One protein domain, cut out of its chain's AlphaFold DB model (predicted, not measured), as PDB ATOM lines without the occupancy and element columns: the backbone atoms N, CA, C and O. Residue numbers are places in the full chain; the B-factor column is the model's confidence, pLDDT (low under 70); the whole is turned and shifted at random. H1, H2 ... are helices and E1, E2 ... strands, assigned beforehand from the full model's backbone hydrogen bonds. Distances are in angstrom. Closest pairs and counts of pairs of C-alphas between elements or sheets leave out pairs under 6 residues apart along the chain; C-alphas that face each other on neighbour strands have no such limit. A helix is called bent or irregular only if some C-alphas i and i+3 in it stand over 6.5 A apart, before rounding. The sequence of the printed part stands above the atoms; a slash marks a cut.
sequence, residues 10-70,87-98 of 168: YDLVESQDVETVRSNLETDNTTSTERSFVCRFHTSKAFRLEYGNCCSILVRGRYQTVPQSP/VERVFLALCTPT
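This is residues 10 to 70 and 87 to 98 of the 168 residues of the protein "PAS domain-containing protein" of Hucho hucho (huchen) (UniProt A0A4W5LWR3). A narrow, strongly twisted sheet of three long strands has helix H1 over one face and no named helix over the other, with the small helix H2 at the end where E1 leads over to E2. The 73 printed residues hold two named helices and three named strands, in the order H1, E1, H2, E2, E3. The sheet runs E1, E2, E3, antiparallel throughout, and the class is mixed, helices and strands. The whole is loose, with a radius of gyration of the C-alphas of 14.2 A and spans of 41 by 28 by 19 A.

Begin with H1, residues 18 to 26, which is on the sheet of E1, residues 35 to 42, E2, residues 54 to 67, and E3, residues 87 to 97. Its height over the sheet is 8.6 A, and it runs along the strands, at 22 degrees to E2 on the local plane. The closest C-alphas of H1 and E1 are those of Asn 24 and Arg 35, 7.0 A apart. Look next at H2, residues 45 to 51, which only grazes the sheet with residues 47 to 48; H1 and H2 are apart. E1 and E2 are antiparallel at 127 degrees, with N 37 and O 59 3.0 A apart, within hydrogen-bond range. E2 and E3 are antiparallel at 154 degrees, with N 60 and O 94 within range at 2.9 A. In H1 every O i to N i+4 pair is within range; in H2 1 of 3 is, beside 1 of 4 O i to N i+3 pairs.

Find C-alpha 18 at (280.639, 147.604, 357.428), where H1 begins its 11.8 A. E1 is 21.3 A long and bends by 56 degrees at residue 38. H2, 10.3 A, is irregular, but only just: C-alphas 46 and 49 are 6.53 A apart. E2, 34.4 A, bends by 68 degrees at residue 58. E3, 31.3 A, ends at C-alpha 97, (283.616, 148.591, 340.351).

The two C-alphas farthest apart are those of Glu 50 and Pro 70, 43.8 A. Residues 71 to 86 are not printed, and C-alphas 70 and 87 are 11.0 A apart across the cut. Of the links that are printed whole, none is long. The pLDDT is under 70 at residues 28 to 32, 68 to 70 and 87.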
ATOM      1  N   TYR A  10     274.142 145.167 354.354       91.12
ATOM      2  CA  TYR A  10     275.366 144.864 355.095       91.12
ATOM      3  C   TYR A  10     275.834 143.416 354.919       91.12
ATOM      4  O   TYR A  10     277.032 143.174 354.995       91.12
ATOM      5  N   ASP A  11     274.933 142.482 354.604       89.81
ATOM      6  CA  ASP A  11     275.289 141.083 354.328       89.81
ATOM      7  C   ASP A  11     276.042 140.937 352.993       89.81
ATOM      8  O   ASP A  11     276.790 139.983 352.766       89.81
ATOM      9  N   LEU A  12     275.893 141.921 352.100       89.44
ATOM     10  CA  LEU A  12     276.617 141.981 350.832       89.44
ATOM     11  C   LEU A  12     278.022 142.569 350.984       89.44
ATOM     12  O   LEU A  12     278.844 142.357 350.095       89.44
ATOM     13  N   VAL A  13     278.311 143.272 352.081       92.38
ATOM     14  CA  VAL A  13     279.562 144.008 352.311       92.38
ATOM     15  C   VAL A  13     280.527 143.173 353.160       92.38
ATOM     16  O   VAL A  13     280.120 142.518 354.116       92.38
ATOM     17  N   GLU A  14     281.820 143.199 352.834       92.31
ATOM     18  CA  GLU A  14     282.866 142.575 353.657       92.31
ATOM     19  C   GLU A  14     282.879 143.165 355.073       92.31
ATOM     20  O   GLU A  14     282.778 144.381 355.260       92.31
ATOM     21  N   SER A  15     283.066 142.316 356.087       92.44
ATOM     22  CA  SER A  15     282.908 142.716 357.492       92.44
ATOM     23  C   SER A  15     283.804 143.887 357.911       92.44
ATOM     24  O   SER A  15     283.405 144.671 358.767       92.44
ATOM     25  N   GLN A  16     284.988 144.039 357.303       90.75
ATOM     26  CA  GLN A  16     285.900 145.149 357.610       90.75
ATOM     27  C   GLN A  16     285.397 146.512 357.107       90.75
ATOM     28  O   GLN A  16     285.816 147.536 357.640       90.75
ATOM     29  N   ASP A  17     284.496 146.544 356.122       93.75
ATOM     30  CA  ASP A  17     284.014 147.791 355.516       93.75
ATOM     31  C   ASP A  17     282.642 148.217 356.074       93.75
ATOM     32  O   ASP A  17     282.187 149.335 355.819       93.75
ATOM     33  N   VAL A  18     281.987 147.366 356.875       94.38
ATOM     34  CA  VAL A  18     280.639 147.604 357.428       94.38
ATOM     35  C   VAL A  18     280.564 148.890 358.253       94.38
ATOM     36  O   VAL A  18     279.598 149.640 358.119       94.38
ATOM     37  N   GLU A  19     281.567 149.183 359.083       92.75
ATOM     38  CA  GLU A  19     281.582 150.410 359.894       92.75
ATOM     39  C   GLU A  19     281.694 151.670 359.028       92.75
ATOM     40  O   GLU A  19     280.970 152.644 359.247       92.75
ATOM     41  N   THR A  20     282.538 151.631 357.994       90.69
ATOM     42  CA  THR A  20     282.689 152.723 357.021       90.69
ATOM     43  C   THR A  20     281.383 152.981 356.278       90.69
ATOM     44  O   THR A  20     280.960 154.133 356.145       90.69
ATOM     45  N   VAL A  21     280.717 151.917 355.823       93.25
ATOM     46  CA  VAL A  21     279.403 152.001 355.177       93.25
ATOM     47  C   VAL A  21     278.379 152.607 356.129       93.25
ATOM     48  O   VAL A  21     277.685 153.549 355.754       93.25
ATOM     49  N   ARG A  22     278.295 152.095 357.363       92.00
ATOM     50  CA  ARG A  22     277.336 152.577 358.359       92.00
ATOM     51  C   ARG A  22     277.531 154.064 358.625       92.00
ATOM     52  O   ARG A  22     276.571 154.816 358.532       92.00
ATOM     53  N   SER A  23     278.770 154.495 358.849       90.38
ATOM     54  CA  SER A  23     279.106 155.908 359.034       90.38
ATOM     55  C   SER A  23     278.623 156.764 357.856       90.38
ATOM     56  O   SER A  23     277.942 157.771 358.051       90.38
ATOM     57  N   ASN A  24     278.857 156.320 356.618       90.12
ATOM     58  CA  ASN A  24     278.410 157.041 355.425       90.12
ATOM     59  C   ASN A  24     276.885 157.075 355.258       90.12
ATOM     60  O   ASN A  24     276.359 158.071 354.768       90.12
ATOM     61  N   LEU A  25     276.159 156.027 355.643       89.06
ATOM     62  CA  LEU A  25     274.699 155.973 355.519       89.06
ATOM     63  C   LEU A  25     273.985 156.676 356.691       89.06
ATOM     64  O   LEU A  25     272.975 157.340 356.489       89.06
ATOM     65  N   GLU A  26     274.542 156.639 357.899       85.25
ATOM     66  CA  GLU A  26     273.916 157.202 359.105       85.25
ATOM     67  C   GLU A  26     274.288 158.664 359.393       85.25
ATOM     68  O   GLU A  26     273.612 159.303 360.197       85.25
ATOM     69  N   THR A  27     275.306 159.222 358.718       76.88
ATOM     70  CA  THR A  27     275.663 160.656 358.818       76.88
ATOM     71  C   THR A  27     274.423 161.544 358.609       76.88
ATOM     72  O   THR A  27     273.536 161.178 357.839       76.88
ATOM     73  N   ASP A  28     274.343 162.692 359.294       65.38
ATOM     74  CA  ASP A  28     273.146 163.536 359.442       65.38
ATOM     75  C   ASP A  28     272.194 163.567 358.230       65.38
ATOM     76  O   ASP A  28     272.512 163.989 357.116       65.38
ATOM     77  N   ASN A  29     270.965 163.117 358.483       58.50
ATOM     78  CA  ASN A  29     269.879 162.923 357.519       58.50
ATOM     79  C   ASN A  29     269.085 164.210 357.207       58.50
ATOM     80  O   ASN A  29     267.918 164.144 356.794       58.50
ATOM     81  N   THR A  30     269.673 165.376 357.478       56.50
ATOM     82  CA  THR A  30     269.006 166.688 357.441       56.50
ATOM     83  C   THR A  30     269.123 167.376 356.086       56.50
ATOM     84  O   THR A  30     268.246 168.157 355.723       56.50
ATOM     85  N   THR A  31     270.141 167.041 355.294       60.03
ATOM     86  CA  THR A  31     270.364 167.602 353.961       60.03
ATOM     87  C   THR A  31     270.348 166.500 352.902       60.03
ATOM     88  O   THR A  31     270.878 165.408 353.104       60.03
ATOM     89  N   SER A  32     269.737 166.779 351.745       65.75
ATOM     90  CA  SER A  32     269.762 165.921 350.546       65.75
ATOM     91  C   SER A  32     271.159 165.917 349.897       65.75
ATOM     92  O   SER A  32     271.310 166.207 348.708       65.75
ATOM     93  N   THR A  33     272.197 165.651 350.684       81.56
ATOM     94  CA  THR A  33     273.589 165.674 350.239       81.56
ATOM     95  C   THR A  33     273.929 164.351 349.569       81.56
ATOM     96  O   THR A  33     273.579 163.276 350.064       81.56
ATOM     97  N   GLU A  34     274.598 164.439 348.423       88.31
ATOM     98  CA  GLU A  34     275.193 163.287 347.756       88.31
ATOM     99  C   GLU A  34     276.301 162.686 348.628       88.31
ATOM    100  O   GLU A  34     277.084 163.408 349.242       88.31
ATOM    101  N   ARG A  35     276.352 161.358 348.695       89.50
ATOM    102  CA  ARG A  35     277.327 160.599 349.475       89.50
ATOM    103  C   ARG A  35     278.069 159.648 348.561       89.50
ATOM    104  O   ARG A  35     277.454 159.030 347.690       89.50
ATOM    105  N   SER A  36     279.371 159.516 348.780       92.44
ATOM    106  CA  SER A  36     280.215 158.596 348.028       92.44
ATOM    107  C   SER A  36     281.223 157.907 348.933       92.44
ATOM    108  O   SER A  36     281.946 158.581 349.663       92.44
ATOM    109  N   PHE A  37     281.305 156.586 348.844       92.56
ATOM    110  CA  PHE A  37     282.274 155.780 349.578       92.56
ATOM    111  C   PHE A  37     282.678 154.551 348.769       92.56
ATOM    112  O   PHE A  37     281.969 154.134 347.855       92.56
ATOM    113  N   VAL A  38     283.822 153.971 349.117       92.38
ATOM    114  CA  VAL A  38     284.291 152.704 348.552       92.38
ATOM    115  C   VAL A  38     284.145 151.619 349.609       92.38
ATOM    116  O   VAL A  38     284.480 151.834 350.773       92.38
ATOM    117  N   CYS A  39     283.640 150.461 349.203       93.31
ATOM    118  CA  CYS A  39     283.549 149.271 350.040       93.31
ATOM    119  C   CYS A  39     283.640 148.010 349.183       93.31
ATOM    120  O   CYS A  39     283.345 148.025 347.985       93.31
ATOM    121  N   ARG A  40     284.018 146.898 349.800       91.56
ATOM    122  CA  ARG A  40     284.112 145.597 349.148       91.56
ATOM    123  C   ARG A  40     282.813 144.829 349.297       91.56
ATOM    124  O   ARG A  40     282.305 144.660 350.403       91.56
ATOM    125  N   PHE A  41     282.291 144.352 348.175       91.31
ATOM    126  CA  PHE A  41     281.133 143.468 348.139       91.31
ATOM    127  C   PHE A  41     281.586 142.025 347.956       91.31
ATOM    128  O   PHE A  41     282.462 141.760 347.129       91.31
ATOM    129  N   HIS A  42     280.944 141.088 348.649       89.31
ATOM    130  CA  HIS A  42     281.120 139.663 348.395       89.31
ATOM    131  C   HIS A  42     280.717 139.335 346.950       89.31
ATOM    132  O   HIS A  42     279.644 139.715 346.473       89.31
ATOM    133  N   THR A  43     281.548 138.581 346.237       85.38
ATOM    134  CA  THR A  43     281.211 138.123 344.886       85.38
ATOM    135  C   THR A  43     280.305 136.888 344.926       85.38
ATOM    136  O   THR A  43     280.302 136.087 345.874       85.38
ATOM    137  N   SER A  44     279.502 136.713 343.868       83.19
ATOM    138  CA  SER A  44     278.700 135.497 343.680       83.19
ATOM    139  C   SER A  44     279.601 134.278 343.476       83.19
ATOM    140  O   SER A  44     280.726 134.414 343.005       83.19
ATOM    141  N   LYS A  45     279.088 133.068 343.737       81.50
ATOM    142  CA  LYS A  45     279.836 131.825 343.465       81.50
ATOM    143  C   LYS A  45     280.352 131.750 342.021       81.50
ATOM    144  O   LYS A  45     281.475 131.308 341.819       81.50
ATOM    145  N   ALA A  46     279.565 132.223 341.051       77.44
ATOM    146  CA  ALA A  46     279.959 132.265 339.644       77.44
ATOM    147  C   ALA A  46     281.112 133.252 339.377       77.44
ATOM    148  O   ALA A  46     281.997 132.946 338.591       77.44
ATOM    149  N   PHE A  47     281.141 134.398 340.065       75.25
ATOM    150  CA  PHE A  47     282.197 135.408 339.908       75.25
ATOM    151  C   PHE A  47     283.482 135.081 340.689       75.25
ATOM    152  O   PHE A  47     284.552 135.560 340.323       75.25
ATOM    153  N   ARG A  48     283.399 134.269 341.756       82.12
ATOM    154  CA  ARG A  48     284.546 133.951 342.632       82.12
ATOM    155  C   ARG A  48     285.713 133.296 341.914       82.12
ATOM    156  O   ARG A  48     286.859 133.576 342.251       82.12
ATOM    157  N   LEU A  49     285.416 132.419 340.958       76.44
ATOM    158  CA  LEU A  49     286.436 131.669 340.223       76.44
ATOM    159  C   LEU A  49     287.305 132.573 339.345       76.44
ATOM    160  O   LEU A  49     288.466 132.253 339.117       76.44
ATOM    161  N   GLU A  50     286.751 133.686 338.873       72.38
ATOM    162  CA  GLU A  50     287.400 134.553 337.893       72.38
ATOM    163  C   GLU A  50     287.952 135.840 338.525       72.38
ATOM    164  O   GLU A  50     289.028 136.297 338.148       72.38
ATOM    165  N   TYR A  51     287.266 136.390 339.533       71.75
ATOM    166  CA  TYR A  51     287.569 137.718 340.089       71.75
ATOM    167  C   TYR A  51     287.836 137.718 341.600       71.75
ATOM    168  O   TYR A  51     287.979 138.778 342.206       71.75
ATOM    169  N   GLY A  52     287.914 136.540 342.225       80.62
ATOM    170  CA  GLY A  52     288.149 136.400 343.660       80.62
ATOM    171  C   GLY A  52     286.902 136.639 344.516       80.62
ATOM    172  O   GLY A  52     285.785 136.783 344.020       80.62
ATOM    173  N   ASN A  53     287.082 136.628 345.838       83.25
ATOM    174  CA  ASN A  53     285.978 136.552 346.806       83.25
ATOM    175  C   ASN A  53     285.225 137.865 347.042       83.25
ATOM    176  O   ASN A  53     284.073 137.827 347.477       83.25
ATOM    177  N   CYS A  54     285.845 139.003 346.741       86.25
ATOM    178  CA  CYS A  54     285.233 140.312 346.899       86.25
ATOM    179  C   CYS A  54     285.602 141.238 345.735       86.25
ATOM    180  O   CYS A  54     286.607 141.032 345.058       86.25
ATOM    181  N   CYS A  55     284.777 142.253 345.502       86.94
ATOM    182  CA  CYS A  55     285.020 143.293 344.510       86.94
ATOM    183  C   CYS A  55     284.909 144.662 345.179       86.94
ATOM    184  O   CYS A  55     283.946 144.911 345.903       86.94
ATOM    185  N   SER A  56     285.883 145.543 344.948       89.81
ATOM    186  CA  SER A  56     285.841 146.923 345.436       89.81
ATOM    187  C   SER A  56     284.894 147.756 344.573       89.81
ATOM    188  O   SER A  56     285.061 147.829 343.354       89.81
ATOM    189  N   ILE A  57     283.898 148.376 345.203       90.50
ATOM    190  CA  ILE A  57     282.811 149.117 344.560       90.50
ATOM    191  C   ILE A  57     282.777 150.547 345.106       90.50
ATOM    192  O   ILE A  57     282.725 150.755 346.317       90.50
ATOM    193  N   LEU A  58     282.750 151.534 344.210       93.31
ATOM    194  CA  LEU A  58     282.373 152.910 344.510       93.31
ATOM    195  C   LEU A  58     280.850 152.987 344.552       93.31
ATOM    196  O   LEU A  58     280.181 152.769 343.540       93.31
ATOM    197  N   VAL A  59     280.314 153.325 345.715       94.50
ATOM    198  CA  VAL A  59     278.894 153.585 345.931       94.50
ATOM    199  C   VAL A  59     278.703 155.092 345.971       94.50
ATOM    200  O   VAL A  59     279.278 155.760 346.828       94.50
ATOM    201  N   ARG A  60     277.897 155.638 345.058       94.81
ATOM    202  CA  ARG A  60     277.572 157.069 344.988       94.81
ATOM    203  C   ARG A  60     276.064 157.259 344.920       94.81
ATOM    204  O   ARG A  60     275.423 156.746 344.007       94.81
ATOM    205  N   GLY A  61     275.485 157.985 345.869       93.31
ATOM    206  CA  GLY A  61     274.033 158.064 345.995       93.31
ATOM    207  C   GLY A  61     273.526 159.151 346.928       93.31
ATOM    208  O   GLY A  61     274.289 159.947 347.470       93.31
ATOM    209  N   ARG A  62     272.209 159.189 347.121       91.88
ATOM    210  CA  ARG A  62     271.540 160.105 348.054       91.88
ATOM    211  C   ARG A  62     270.270 159.481 348.617       91.88
ATOM    212  O   ARG A  62     269.674 158.594 348.005       91.88
ATOM    213  N   TYR A  63     269.818 159.996 349.755       89.38
ATOM    214  CA  TYR A  63     268.522 159.619 350.306       89.38
ATOM    215  C   TYR A  63     267.379 160.238 349.501       89.38
ATOM    216  O   TYR A  63     267.347 161.445 349.266       89.38
ATOM    217  N   GLN A  64     266.418 159.405 349.117       87.56
ATOM    218  CA  GLN A  64     265.170 159.811 348.494       87.56
ATOM    219  C   GLN A  64     263.996 159.389 349.368       87.56
ATOM    220  O   GLN A  64     263.982 158.321 349.973       87.56
ATOM    221  N   THR A  65     263.006 160.265 349.437       87.12
ATOM    222  CA  THR A  65     261.762 160.034 350.161       87.12
ATOM    223  C   THR A  65     260.738 159.480 349.169       87.12
ATOM    224  O   THR A  65     260.439 160.141 348.174       87.12
ATOM    225  N   VAL A  66     260.247 158.263 349.402       83.38
ATOM    226  CA  VAL A  66     259.325 157.549 348.508       83.38
ATOM    227  C   VAL A  66     257.965 157.393 349.201       83.38
ATOM    228  O   VAL A  66     257.919 156.962 350.359       83.38
ATOM    229  N   PRO A  67     256.846 157.742 348.533       78.25
ATOM    230  CA  PRO A  67     255.511 157.496 349.069       78.25
ATOM    231  C   PRO A  67     255.295 155.992 349.257       78.25
ATOM    232  O   PRO A  67     255.446 155.234 348.297       78.25
ATOM    233  N   GLN A  68     254.927 155.542 350.460       69.12
ATOM    234  CA  GLN A  68     254.559 154.139 350.636       69.12
ATOM    235  C   GLN A  68     253.278 153.841 349.851       69.12
ATOM    236  O   GLN A  68     252.275 154.548 349.976       69.12
ATOM    237  N   SER A  69     253.297 152.778 349.045       61.00
ATOM    238  CA  SER A  69     252.065 152.226 348.489       61.00
ATOM    239  C   SER A  69     251.205 151.677 349.636       61.00
ATOM    240  O   SER A  69     251.747 151.098 350.586       61.00
ATOM    241  N   PRO A  70     249.871 151.849 349.600       58.81
ATOM    242  CA  PRO A  70     249.004 151.267 350.613       58.81
ATOM    243  C   PRO A  70     249.106 149.742 350.514       58.81
ATOM    244  O   PRO A  70     248.546 149.126 349.608       58.81
ATOM    245  N   VAL A  87     256.084 157.819 354.935       69.56
ATOM    246  CA  VAL A  87     257.083 158.044 353.894       69.56
ATOM    247  C   VAL A  87     258.324 157.246 354.231       69.56
ATOM    248  O   VAL A  87     258.874 157.372 355.324       69.56
ATOM    249  N   GLU A  88     258.751 156.405 353.298       80.62
ATOM    250  CA  GLU A  88     259.957 155.605 353.450       80.62
ATOM    251  C   GLU A  88     261.138 156.374 352.861       80.62
ATOM    252  O   GLU A  88     261.044 156.930 351.763       80.62
ATOM    253  N   ARG A  89     262.253 156.443 353.592       82.31
ATOM    254  CA  ARG A  89     263.503 156.972 353.044       82.31
ATOM    255  C   ARG A  89     264.366 155.817 352.584       82.31
ATOM    256  O   ARG A  89     264.740 154.968 353.384       82.31
ATOM    257  N   VAL A  90     264.728 155.843 351.313       87.50
ATOM    258  CA  VAL A  90     265.622 154.864 350.697       87.50
ATOM    259  C   VAL A  90     266.893 155.565 350.246       87.50
ATOM    260  O   VAL A  90     266.852 156.715 349.810       87.50
ATOM    261  N   PHE A  91     268.035 154.894 350.356       89.62
ATOM    262  CA  PHE A  91     269.276 155.376 349.760       89.62
ATOM    263  C   PHE A  91     269.365 154.837 348.334       89.62
ATOM    264  O   PHE A  91     269.497 153.632 348.133       89.62
ATOM    265  N   LEU A  92     269.254 155.722 347.344       90.81
ATOM    266  CA  LEU A  92     269.407 155.355 345.940       90.81
ATOM    267  C   LEU A  92     270.847 155.632 345.520       90.81
ATOM    268  O   LEU A  92     271.310 156.769 345.638       90.81
ATOM    269  N   ALA A  93     271.535 154.609 345.020       93.25
ATOM    270  CA  ALA A  93     272.940 154.704 344.655       93.25
ATOM    271  C   ALA A  93     273.264 154.019 343.330       93.25
ATOM    272  O   ALA A  93     272.640 153.031 342.943       93.25
ATOM    273  N   LEU A  94     274.290 154.548 342.675       93.88
ATOM    274  CA  LEU A  94     275.024 153.897 341.606       93.88
ATOM    275  C   LEU A  94     276.239 153.194 342.214       93.88
ATOM    276  O   LEU A  94     276.960 153.778 343.027       93.88
ATOM    277  N   CYS A  95     276.448 151.946 341.806       91.69
ATOM    278  CA  CYS A  95     277.529 151.091 342.278       91.69
ATOM    279  C   CYS A  95     278.455 150.766 341.102       91.69
ATOM    280  O   CYS A  95     278.039 150.094 340.159       91.69
ATOM    281  N   THR A  96     279.700 151.241 341.148       89.38
ATOM    282  CA  THR A  96     280.680 151.079 340.064       89.38
ATOM    283  C   THR A  96     281.929 150.364 340.580       89.38
ATOM    284  O   THR A  96     282.538 150.854 341.528       89.38
ATOM    285  N   PRO A  97     282.349 149.228 339.994       86.94
ATOM    286  CA  PRO A  97     283.616 148.591 340.351       86.94
ATOM    287  C   PRO A  97     284.800 149.557 340.211       86.94
ATOM    288  O   PRO A  97     284.923 150.230 339.190       86.94
ATOM    289  N   THR A  98     285.664 149.647 341.226       81.19
ATOM    290  CA  THR A  98     286.782 150.617 341.251       81.19
ATOM    291  C   THR A  98     288.052 150.106 340.585       81.19
ATOM    292  O   THR A  98     288.962 150.881 340.316       81.19
TER     293      THR A  98